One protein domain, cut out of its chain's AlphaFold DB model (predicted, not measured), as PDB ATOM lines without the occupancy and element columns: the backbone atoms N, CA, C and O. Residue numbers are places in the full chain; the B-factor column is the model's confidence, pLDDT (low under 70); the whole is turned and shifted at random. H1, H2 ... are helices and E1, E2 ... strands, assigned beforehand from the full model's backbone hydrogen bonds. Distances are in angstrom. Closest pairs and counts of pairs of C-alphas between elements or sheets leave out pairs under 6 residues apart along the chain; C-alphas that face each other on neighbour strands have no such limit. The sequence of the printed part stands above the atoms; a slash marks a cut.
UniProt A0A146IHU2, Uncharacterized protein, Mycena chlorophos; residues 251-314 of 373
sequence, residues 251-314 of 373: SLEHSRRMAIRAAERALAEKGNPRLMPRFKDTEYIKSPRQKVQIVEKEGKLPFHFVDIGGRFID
ATOM      1  N   SER A 251     -82.632  70.995  39.978       68.62
ATOM      2  CA  SER A 251     -81.348  71.704  39.941       68.62
ATOM      3  C   SER A 251     -81.443  73.103  39.314       68.62
ATOM      4  O   SER A 251     -80.836  74.042  39.830       68.62
ATOM      5  N   LEU A 252     -82.235  73.270  38.250       70.81
ATOM      6  CA  LEU A 252     -82.467  74.560  37.591       70.81
ATOM      7  C   LEU A 252     -83.387  75.462  38.417       70.81
ATOM      8  O   LEU A 252     -83.178  76.673  38.480       70.81
ATOM      9  N   GLU A 253     -84.372  74.891  39.110       73.75
ATOM     10  CA  GLU A 253     -85.165  75.669  40.064       73.75
ATOM     11  C   GLU A 253     -84.324  76.154  41.241       73.75
ATOM     12  O   GLU A 253     -84.446  77.306  41.667       73.75
ATOM     13  N   HIS A 254     -83.451  75.292  41.766       76.62
ATOM     14  CA  HIS A 254     -82.559  75.654  42.855       76.62
ATOM     15  C   HIS A 254     -81.605  76.781  42.447       76.62
ATOM     16  O   HIS A 254     -81.503  77.778  43.166       76.62
ATOM     17  N   SER A 255     -80.961  76.677  41.278       70.62
ATOM     18  CA  SER A 255     -80.067  77.726  40.772       70.62
ATOM     19  C   SER A 255     -80.814  79.043  40.546       70.62
ATOM     20  O   SER A 255     -80.334  80.100  40.959       70.62
ATOM     21  N   ARG A 256     -82.044  78.985  40.017       76.38
ATOM     22  CA  ARG A 256     -82.922  80.152  39.864       76.38
ATOM     23  C   ARG A 256     -83.255  80.798  41.209       76.38
ATOM     24  O   ARG A 256     -83.102  82.010  41.355       76.38
ATOM     25  N   ARG A 257     -83.666  80.015  42.212       79.94
ATOM     26  CA  ARG A 257     -83.952  80.524  43.568       79.94
ATOM     27  C   ARG A 257     -82.707  81.145  44.205       79.94
ATOM     28  O   ARG A 257     -82.811  82.181  44.857       79.94
ATOM     29  N   MET A 258     -81.532  80.550  44.004       81.38
ATOM     30  CA  MET A 258     -80.264  81.089  44.503       81.38
ATOM     31  C   MET A 258     -79.891  82.407  43.816       81.38
ATOM     32  O   MET A 258     -79.490  83.346  44.502       81.38
ATOM     33  N   ALA A 259     -80.093  82.518  42.501       77.44
ATOM     34  CA  ALA A 259     -79.866  83.753  41.752       77.44
ATOM     35  C   ALA A 259     -80.803  84.885  42.205       77.44
ATOM     36  O   ALA A 259     -80.343  86.000  42.450       77.44
ATOM     37  N   ILE A 260     -82.094  84.589  42.403       82.19
ATOM     38  CA  ILE A 260     -83.076  85.554  42.927       82.19
ATOM     39  C   ILE A 260     -82.656  86.034  44.322       82.19
ATOM     40  O   ILE A 260     -82.535  87.237  44.544       82.19
ATOM     41  N   ARG A 261     -82.327  85.110  45.235       88.12
ATOM     42  CA  ARG A 261     -81.844  85.458  46.583       88.12
ATOM     43  C   ARG A 261     -80.564  86.291  46.547       88.12
ATOM     44  O   ARG A 261     -80.406  87.201  47.357       88.12
ATOM     45  N   ALA A 262     -79.633  85.991  45.643       83.44
ATOM     46  CA  ALA A 262     -78.405  86.768  45.484       83.44
ATOM     47  C   ALA A 262     -78.697  88.195  44.990       83.44
ATOM     48  O   ALA A 262     -78.134  89.152  45.524       83.44
ATOM     49  N   ALA A 263     -79.615  88.353  44.033       80.75
ATOM     50  CA  ALA A 263     -80.050  89.659  43.542       80.75
ATOM     51  C   ALA A 263     -80.763  90.479  44.631       80.75
ATOM     52  O   ALA A 263     -80.480  91.667  44.796       80.75
ATOM     53  N   GLU A 264     -81.634  89.848  45.422       86.12
ATOM     54  CA  GLU A 264     -82.301  90.476  46.568       86.12
ATOM     55  C   GLU A 264     -81.301  90.924  47.637       86.12
ATOM     56  O   GLU A 264     -81.383  92.057  48.111       86.12
ATOM     57  N   ARG A 265     -80.312  90.081  47.971       88.19
ATOM     58  CA  ARG A 265     -79.226  90.445  48.896       88.19
ATOM     59  C   ARG A 265     -78.427  91.637  48.377       88.19
ATOM     60  O   ARG A 265     -78.223  92.583  49.127       88.19
ATOM     61  N   ALA A 266     -78.054  91.644  47.099       84.69
ATOM     62  CA  ALA A 266     -77.336  92.765  46.494       84.69
ATOM     63  C   ALA A 266     -78.161  94.069  46.506       84.69
ATOM     64  O   ALA A 266     -77.619  95.157  46.714       84.69
ATOM     65  N   LEU A 267     -79.482  93.989  46.308       83.56
ATOM     66  CA  LEU A 267     -80.383  95.139  46.435       83.56
ATOM     67  C   LEU A 267     -80.518  95.615  47.888       83.56
ATOM     68  O   LEU A 267     -80.507  96.823  48.132       83.56
ATOM     69  N   ALA A 268     -80.613  94.690  48.844       86.81
ATOM     70  CA  ALA A 268     -80.648  95.008  50.268       86.81
ATOM     71  C   ALA A 268     -79.339  95.669  50.725       86.81
ATOM     72  O   ALA A 268     -79.373  96.683  51.420       86.81
ATOM     73  N   GLU A 269     -78.190  95.173  50.255       88.75
ATOM     74  CA  GLU A 269     -76.876  95.759  50.520       88.75
ATOM     75  C   GLU A 269     -76.784  97.201  50.023       88.75
ATOM     76  O   GLU A 269     -76.327  98.073  50.762       88.75
ATOM     77  N   LYS A 270     -77.300  97.494  48.822       87.50
ATOM     78  CA  LYS A 270     -77.392  98.868  48.292       87.50
ATOM     79  C   LYS A 270     -78.258  99.787  49.162       87.50
ATOM     80  O   LYS A 270     -78.018 100.993  49.197       87.50
ATOM     81  N   GLY A 271     -79.241  99.231  49.870       84.94
ATOM     82  CA  GLY A 271     -80.106  99.944  50.813       84.94
ATOM     83  C   GLY A 271     -79.487 100.195  52.192       84.94
ATOM     84  O   GLY A 271     -80.107 100.886  53.006       84.94
ATOM     85  N   ASN A 272     -78.287  99.671  52.473       88.00
ATOM     86  CA  ASN A 272     -77.653  99.823  53.777       88.00
ATOM     87  C   ASN A 272     -77.399 101.310  54.111       88.00
ATOM     88  O   ASN A 272     -76.701 101.997  53.353       88.00
ATOM     89  N   PRO A 273     -77.842 101.801  55.291       87.56
ATOM     90  CA  PRO A 273     -77.627 103.189  55.722       87.56
ATOM     91  C   PRO A 273     -76.151 103.601  55.774       87.56
ATOM     92  O   PRO A 273     -75.818 104.781  55.698       87.56
ATOM     93  N   ARG A 274     -75.246 102.619  55.900       89.00
ATOM     94  CA  ARG A 274     -73.795 102.831  55.876       89.00
ATOM     95  C   ARG A 274     -73.294 103.317  54.511       89.00
ATOM     96  O   ARG A 274     -72.365 104.119  54.462       89.00
ATOM     97  N   LEU A 275     -73.880 102.835  53.413       89.12
ATOM     98  CA  LEU A 275     -73.467 103.195  52.051       89.12
ATOM     99  C   LEU A 275     -74.159 104.480  51.582       89.12
ATOM    100  O   LEU A 275     -73.503 105.372  51.025       89.12
ATOM    101  N   MET A 276     -75.463 104.584  51.861       85.88
ATOM    102  CA  MET A 276     -76.276 105.779  51.649       85.88
ATOM    103  C   MET A 276     -76.780 106.317  52.990       85.88
ATOM    104  O   MET A 276     -77.789 105.825  53.501       85.88
ATOM    105  N   PRO A 277     -76.115 107.333  53.570       83.25
ATOM    106  CA  PRO A 277     -76.639 107.983  54.757       83.25
ATOM    107  C   PRO A 277     -77.993 108.605  54.414       83.25
ATOM    108  O   PRO A 277     -78.087 109.455  53.527       83.25
ATOM    109  N   ARG A 278     -79.046 108.163  55.104       83.19
ATOM    110  CA  ARG A 278     -80.359 108.798  54.999       83.19
ATOM    111  C   ARG A 278     -80.289 110.150  55.689       83.19
ATOM    112  O   ARG A 278     -79.828 110.248  56.829       83.19
ATOM    113  N   PHE A 279     -80.741 111.187  54.998       83.31
ATOM    114  CA  PHE A 279     -81.010 112.457  55.651       83.31
ATOM    115  C   PHE A 279     -82.130 112.232  56.667       83.31
ATOM    116  O   PHE A 279     -83.075 111.490  56.400       83.31
ATOM    117  N   LYS A 280     -81.984 112.805  57.862       88.31
ATOM    118  CA  LYS A 280     -83.070 112.788  58.841       88.31
ATOM    119  C   LYS A 280     -84.193 113.653  58.289       88.31
ATOM    120  O   LYS A 280     -83.914 114.750  57.805       88.31
ATOM    121  N   ASP A 281     -85.420 113.159  58.383       92.44
ATOM    122  CA  ASP A 281     -86.581 113.962  58.030       92.44
ATOM    123  C   ASP A 281     -86.609 115.196  58.938       92.44
ATOM    124  O   ASP A 281     -86.496 115.096  60.162       92.44
ATOM    125  N   THR A 282     -86.696 116.365  58.320       94.31
ATOM    126  CA  THR A 282     -86.900 117.638  59.010       94.31
ATOM    127  C   THR A 282     -88.351 118.070  58.820       94.31
ATOM    128  O   THR A 282     -89.090 117.479  58.032       94.31
ATOM    129  N   GLU A 283     -88.787 119.115  59.522       94.88
ATOM    130  CA  GLU A 283     -90.151 119.647  59.372       94.88
ATOM    131  C   GLU A 283     -90.480 120.011  57.912       94.88
ATOM    132  O   GLU A 283     -91.601 119.781  57.453       94.88
ATOM    133  N   TYR A 284     -89.476 120.492  57.169       92.69
ATOM    134  CA  TYR A 284     -89.601 120.949  55.783       92.69
ATOM    135  C   TYR A 284     -89.218 119.896  54.730       92.69
ATOM    136  O   TYR A 284     -89.611 120.029  53.573       92.69
ATOM    137  N   ILE A 285     -88.451 118.858  55.091       91.69
ATOM    138  CA  ILE A 285     -87.987 117.817  54.162       91.69
ATOM    139  C   ILE A 285     -88.410 116.458  54.707       91.69
ATOM    140  O   ILE A 285     -87.807 115.940  55.644       91.69
ATOM    141  N   LYS A 286     -89.439 115.873  54.089       89.31
ATOM    142  CA  LYS A 286     -89.937 114.535  54.421       89.31
ATOM    143  C   LYS A 286     -89.593 113.575  53.298       89.31
ATOM    144  O   LYS A 286     -89.994 113.788  52.153       89.31
ATOM    145  N   SER A 287     -88.869 112.514  53.631       85.44
ATOM    146  CA  SER A 287     -88.592 111.438  52.691       85.44
ATOM    147  C   SER A 287     -89.906 110.751  52.304       85.44
ATOM    148  O   SER A 287     -90.739 110.462  53.172       85.44
ATOM    149  N   PRO A 288     -90.133 110.478  51.013       87.62
ATOM    150  CA  PRO A 288     -91.341 109.799  50.583       87.62
ATOM    151  C   PRO A 288     -91.391 108.380  51.166       87.62
ATOM    152  O   PRO A 288     -90.420 107.630  51.093       87.62
ATOM    153  N   ARG A 289     -92.530 107.993  51.761       84.12
ATOM    154  CA  ARG A 289     -92.707 106.636  52.323       84.12
ATOM    155  C   ARG A 289     -92.788 105.561  51.241       84.12
ATOM    156  O   ARG A 289     -92.419 104.417  51.485       84.12
ATOM    157  N   GLN A 290     -93.307 105.922  50.070       87.94
ATOM    158  CA  GLN A 290     -93.505 105.010  48.951       87.94
ATOM    159  C   GLN A 290     -92.391 105.181  47.918       87.94
ATOM    160  O   GLN A 290     -91.978 106.297  47.613       87.94
ATOM    161  N   LYS A 291     -91.936 104.055  47.360       84.00
ATOM    162  CA  LYS A 291     -90.880 104.007  46.337       84.00
ATOM    163  C   LYS A 291     -91.324 104.586  44.990       84.00
ATOM    164  O   LYS A 291     -90.494 105.071  44.227       84.00
ATOM    165  N   VAL A 292     -92.618 104.498  44.695       90.81
ATOM    166  CA  VAL A 292     -93.231 105.088  43.507       90.81
ATOM    167  C   VAL A 292     -94.212 106.138  43.989       90.81
ATOM    168  O   VAL A 292     -95.119 105.817  44.752       90.81
ATOM    169  N   GLN A 293     -94.020 107.380  43.566       92.31
ATOM    170  CA  GLN A 293     -94.973 108.452  43.805       92.31
ATOM    171  C   GLN A 293     -95.669 108.790  42.499       92.31
ATOM    172  O   GLN A 293     -95.013 109.069  41.496       92.31
ATOM    173  N   ILE A 294     -96.995 108.759  42.523       95.12
ATOM    174  CA  ILE A 294     -97.823 109.159  41.392       95.12
ATOM    175  C   ILE A 294     -98.329 110.560  41.701       95.12
ATOM    176  O   ILE A 294     -98.976 110.776  42.722       95.12
ATOM    177  N   VAL A 295     -97.966 111.523  40.858       95.44
ATOM    178  CA  VAL A 295     -98.424 112.907  40.980       95.44
ATOM    179  C   VAL A 295     -99.405 113.173  39.852       95.44
ATOM    180  O   VAL A 295     -99.013 113.273  38.687       95.44
ATOM    181  N   GLU A 296    -100.674 113.297  40.217       96.25
ATOM    182  CA  GLU A 296    -101.763 113.634  39.307       96.25
ATOM    183  C   GLU A 296    -102.007 115.144  39.344       96.25
ATOM    184  O   GLU A 296    -102.040 115.764  40.408       96.25
ATOM    185  N   LYS A 297    -102.117 115.761  38.166       95.88
ATOM    186  CA  LYS A 297    -102.491 117.171  38.010       95.88
ATOM    187  C   LYS A 297    -103.591 117.240  36.966       95.88
ATOM    188  O   LYS A 297    -103.446 116.643  35.903       95.88
ATOM    189  N   GLU A 298    -104.653 117.982  37.253       95.06
ATOM    190  CA  GLU A 298    -105.796 118.114  36.347       95.06
ATOM    191  C   GLU A 298    -105.348 118.573  34.948       95.06
ATOM    192  O   GLU A 298    -104.505 119.463  34.798       95.06
ATOM    193  N   GLY A 299    -105.861 117.901  33.912       95.69
ATOM    194  CA  GLY A 299    -105.508 118.163  32.513       95.69
ATOM    195  C   GLY A 299    -104.115 117.679  32.079       95.69
ATOM    196  O   GLY A 299    -103.701 117.972  30.957       95.69
ATOM    197  N   LYS A 300    -103.376 116.950  32.927       94.38
ATOM    198  CA  LYS A 300    -102.083 116.333  32.583       94.38
ATOM    199  C   LYS A 300    -102.084 114.847  32.918       94.38
ATOM    200  O   LYS A 300    -102.723 114.410  33.867       94.38
ATOM    201  N   LEU A 301    -101.323 114.076  32.145       94.94
ATOM    202  CA  LEU A 301    -101.086 112.668  32.451       94.94
ATOM    203  C   LEU A 301    -100.338 112.528  33.791       94.94
ATOM    204  O   LEU A 301     -99.514 113.392  34.118       94.94
ATOM    205  N   PRO A 302    -100.603 111.456  34.557       96.19
ATOM    206  CA  PRO A 302     -99.926 111.193  35.821       96.19
ATOM    207  C   PRO A 302     -98.409 111.085  35.628       96.19
ATOM    208  O   PRO A 302     -97.925 110.406  34.721       96.19
ATOM    209  N   PHE A 303     -97.645 111.730  36.510       95.19
ATOM    210  CA  PHE A 303     -96.191 111.571  36.561       95.19
ATOM    211  C   PHE A 303     -95.819 110.505  37.591       95.19
ATOM    212  O   PHE A 303     -96.171 110.627  38.764       95.19
ATOM    213  N   HIS A 304     -95.058 109.494  37.169       94.12
ATOM    214  CA  HIS A 304     -94.522 108.456  38.051       94.12
ATOM    215  C   HIS A 304     -93.079 108.778  38.435       94.12
ATOM    216  O   HIS A 304     -92.152 108.620  37.640       94.12
ATOM    217  N   PHE A 305     -92.874 109.198  39.676       92.06
ATOM    218  CA  PHE A 305     -91.546 109.335  40.252       92.06
ATOM    219  C   PHE A 305     -91.156 108.010  40.898       92.06
ATOM    220  O   PHE A 305     -91.668 107.646  41.955       92.06
ATOM    221  N   VAL A 306     -90.263 107.271  40.242       89.06
ATOM    222  CA  VAL A 306     -89.666 106.054  40.797       89.06
ATOM    223  C   VAL A 306     -88.352 106.437  41.460       89.06
ATOM    224  O   VAL A 306     -87.435 106.906  40.788       89.06
ATOM    225  N   ASP A 307     -88.243 106.217  42.768       85.12
ATOM    226  CA  ASP A 307     -86.972 106.397  43.457       85.12
ATOM    227  C   ASP A 307     -85.979 105.312  43.010       85.12
ATOM    228  O   ASP A 307     -86.138 104.113  43.273       85.12
ATOM    229  N   ILE A 308     -84.947 105.755  42.297       80.62
ATOM    230  CA  ILE A 308     -83.853 104.925  41.787       80.62
ATOM    231  C   ILE A 308     -82.661 104.884  42.759       80.62
ATOM    232  O   ILE A 308     -81.658 104.243  42.445       80.62
ATOM    233  N   GLY A 309     -82.777 105.519  43.937       73.56
ATOM    234  CA  GLY A 309     -81.726 105.898  44.889       73.56
ATOM    235  C   GLY A 309     -80.454 105.049  44.889       73.56
ATOM    236  O   GLY A 309     -79.387 105.524  44.507       73.56
ATOM    237  N   GLY A 310     -80.548 103.783  45.300       80.88
ATOM    238  CA  GLY A 310     -79.386 102.893  45.415       80.88
ATOM    239  C   GLY A 310     -79.029 102.106  44.149       80.88
ATOM    240  O   GLY A 310     -77.997 101.437  44.128       80.88
ATOM    241  N   ARG A 311     -79.854 102.138  43.091       82.94
ATOM    242  CA  ARG A 311     -79.736 101.213  41.943       82.94
ATOM    243  C   ARG A 311     -78.384 101.335  41.242       82.94
ATOM    244  O   ARG A 311     -77.775 100.308  40.936       82.94
ATOM    245  N   PHE A 312     -77.916 102.568  41.058       81.75
ATOM    246  CA  PHE A 312     -76.688 102.909  40.332       81.75
ATOM    247  C   PHE A 312     -75.445 103.024  41.222       81.75
ATOM    248  O   PHE A 312     -74.384 103.433  40.753       81.75
ATOM    249  N   ILE A 313     -75.549 102.684  42.508       88.12
ATOM    250  CA  ILE A 313     -74.387 102.697  43.393       88.12
ATOM    251  C   ILE A 313     -73.623 101.392  43.224       88.12
ATOM    252  O   ILE A 313     -74.137 100.307  43.499       88.12
ATOM    253  N   ASP A 314     -72.367 101.523  42.814       89.31
ATOM    254  CA  ASP A 314     -71.395 100.449  42.937       89.31
ATOM    255  C   ASP A 314     -70.969 100.326  44.409       89.31
ATOM    256  O   ASP A 314     -70.268 101.186  44.960       89.31
TER     257      ASP A 314
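AT A GLANCE: This is residues 251 to 314 of the 373 residues of an uncharacterized protein of Mycena chlorophos (UniProt A0A146IHU2). A long helix, H1, and a two-stranded hairpin, E1 and E2, make the two far ends of an open, loosely built shape, joined by a wide loop, residues 271 to 291. Residues 251 to 265 of H1 stick out, and residues 307 to 314 fold back from E2 toward the end of H1. The printed part has 64 residues, with one named helix and two named strands in the order H1, E1, E2 along the chain; 33 residues are in named elements, the class is mixed, helices and strands, and the sheet, order E1 - E2, is antiparallel; the whole is extended, with a radius of gyration of the C-alphas of 16.9 A, and spans 52 by 33 by 18 A.

HOW THE PARTS SIT: H1, residues 251 to 270, has every O i to N i+4 pair within hydrogen-bond range. E1, residues 292 to 297, and E2, residues 300 to 306, form a hairpin, antiparallel at 163 degrees; N 305 and O 293 are 2.8 A apart. H1 and E2 are apart.

IN THESE COORDINATES: H1 is 28.7 A long from C-alpha 251 at (-81.348, 71.704, 39.941). E1 measures 16.2 A and E2 18.1 A, ending at C-alpha 306 at (-89.666, 106.054, 40.797).

THE WHOLE: The farthest C-alphas, Ser 251 and Gly 299, are 52.9 A apart. The printed part has no cut. The link H1 to E1 is long; E1 to E2 is tight. Ser 251 is under pLDDT 70.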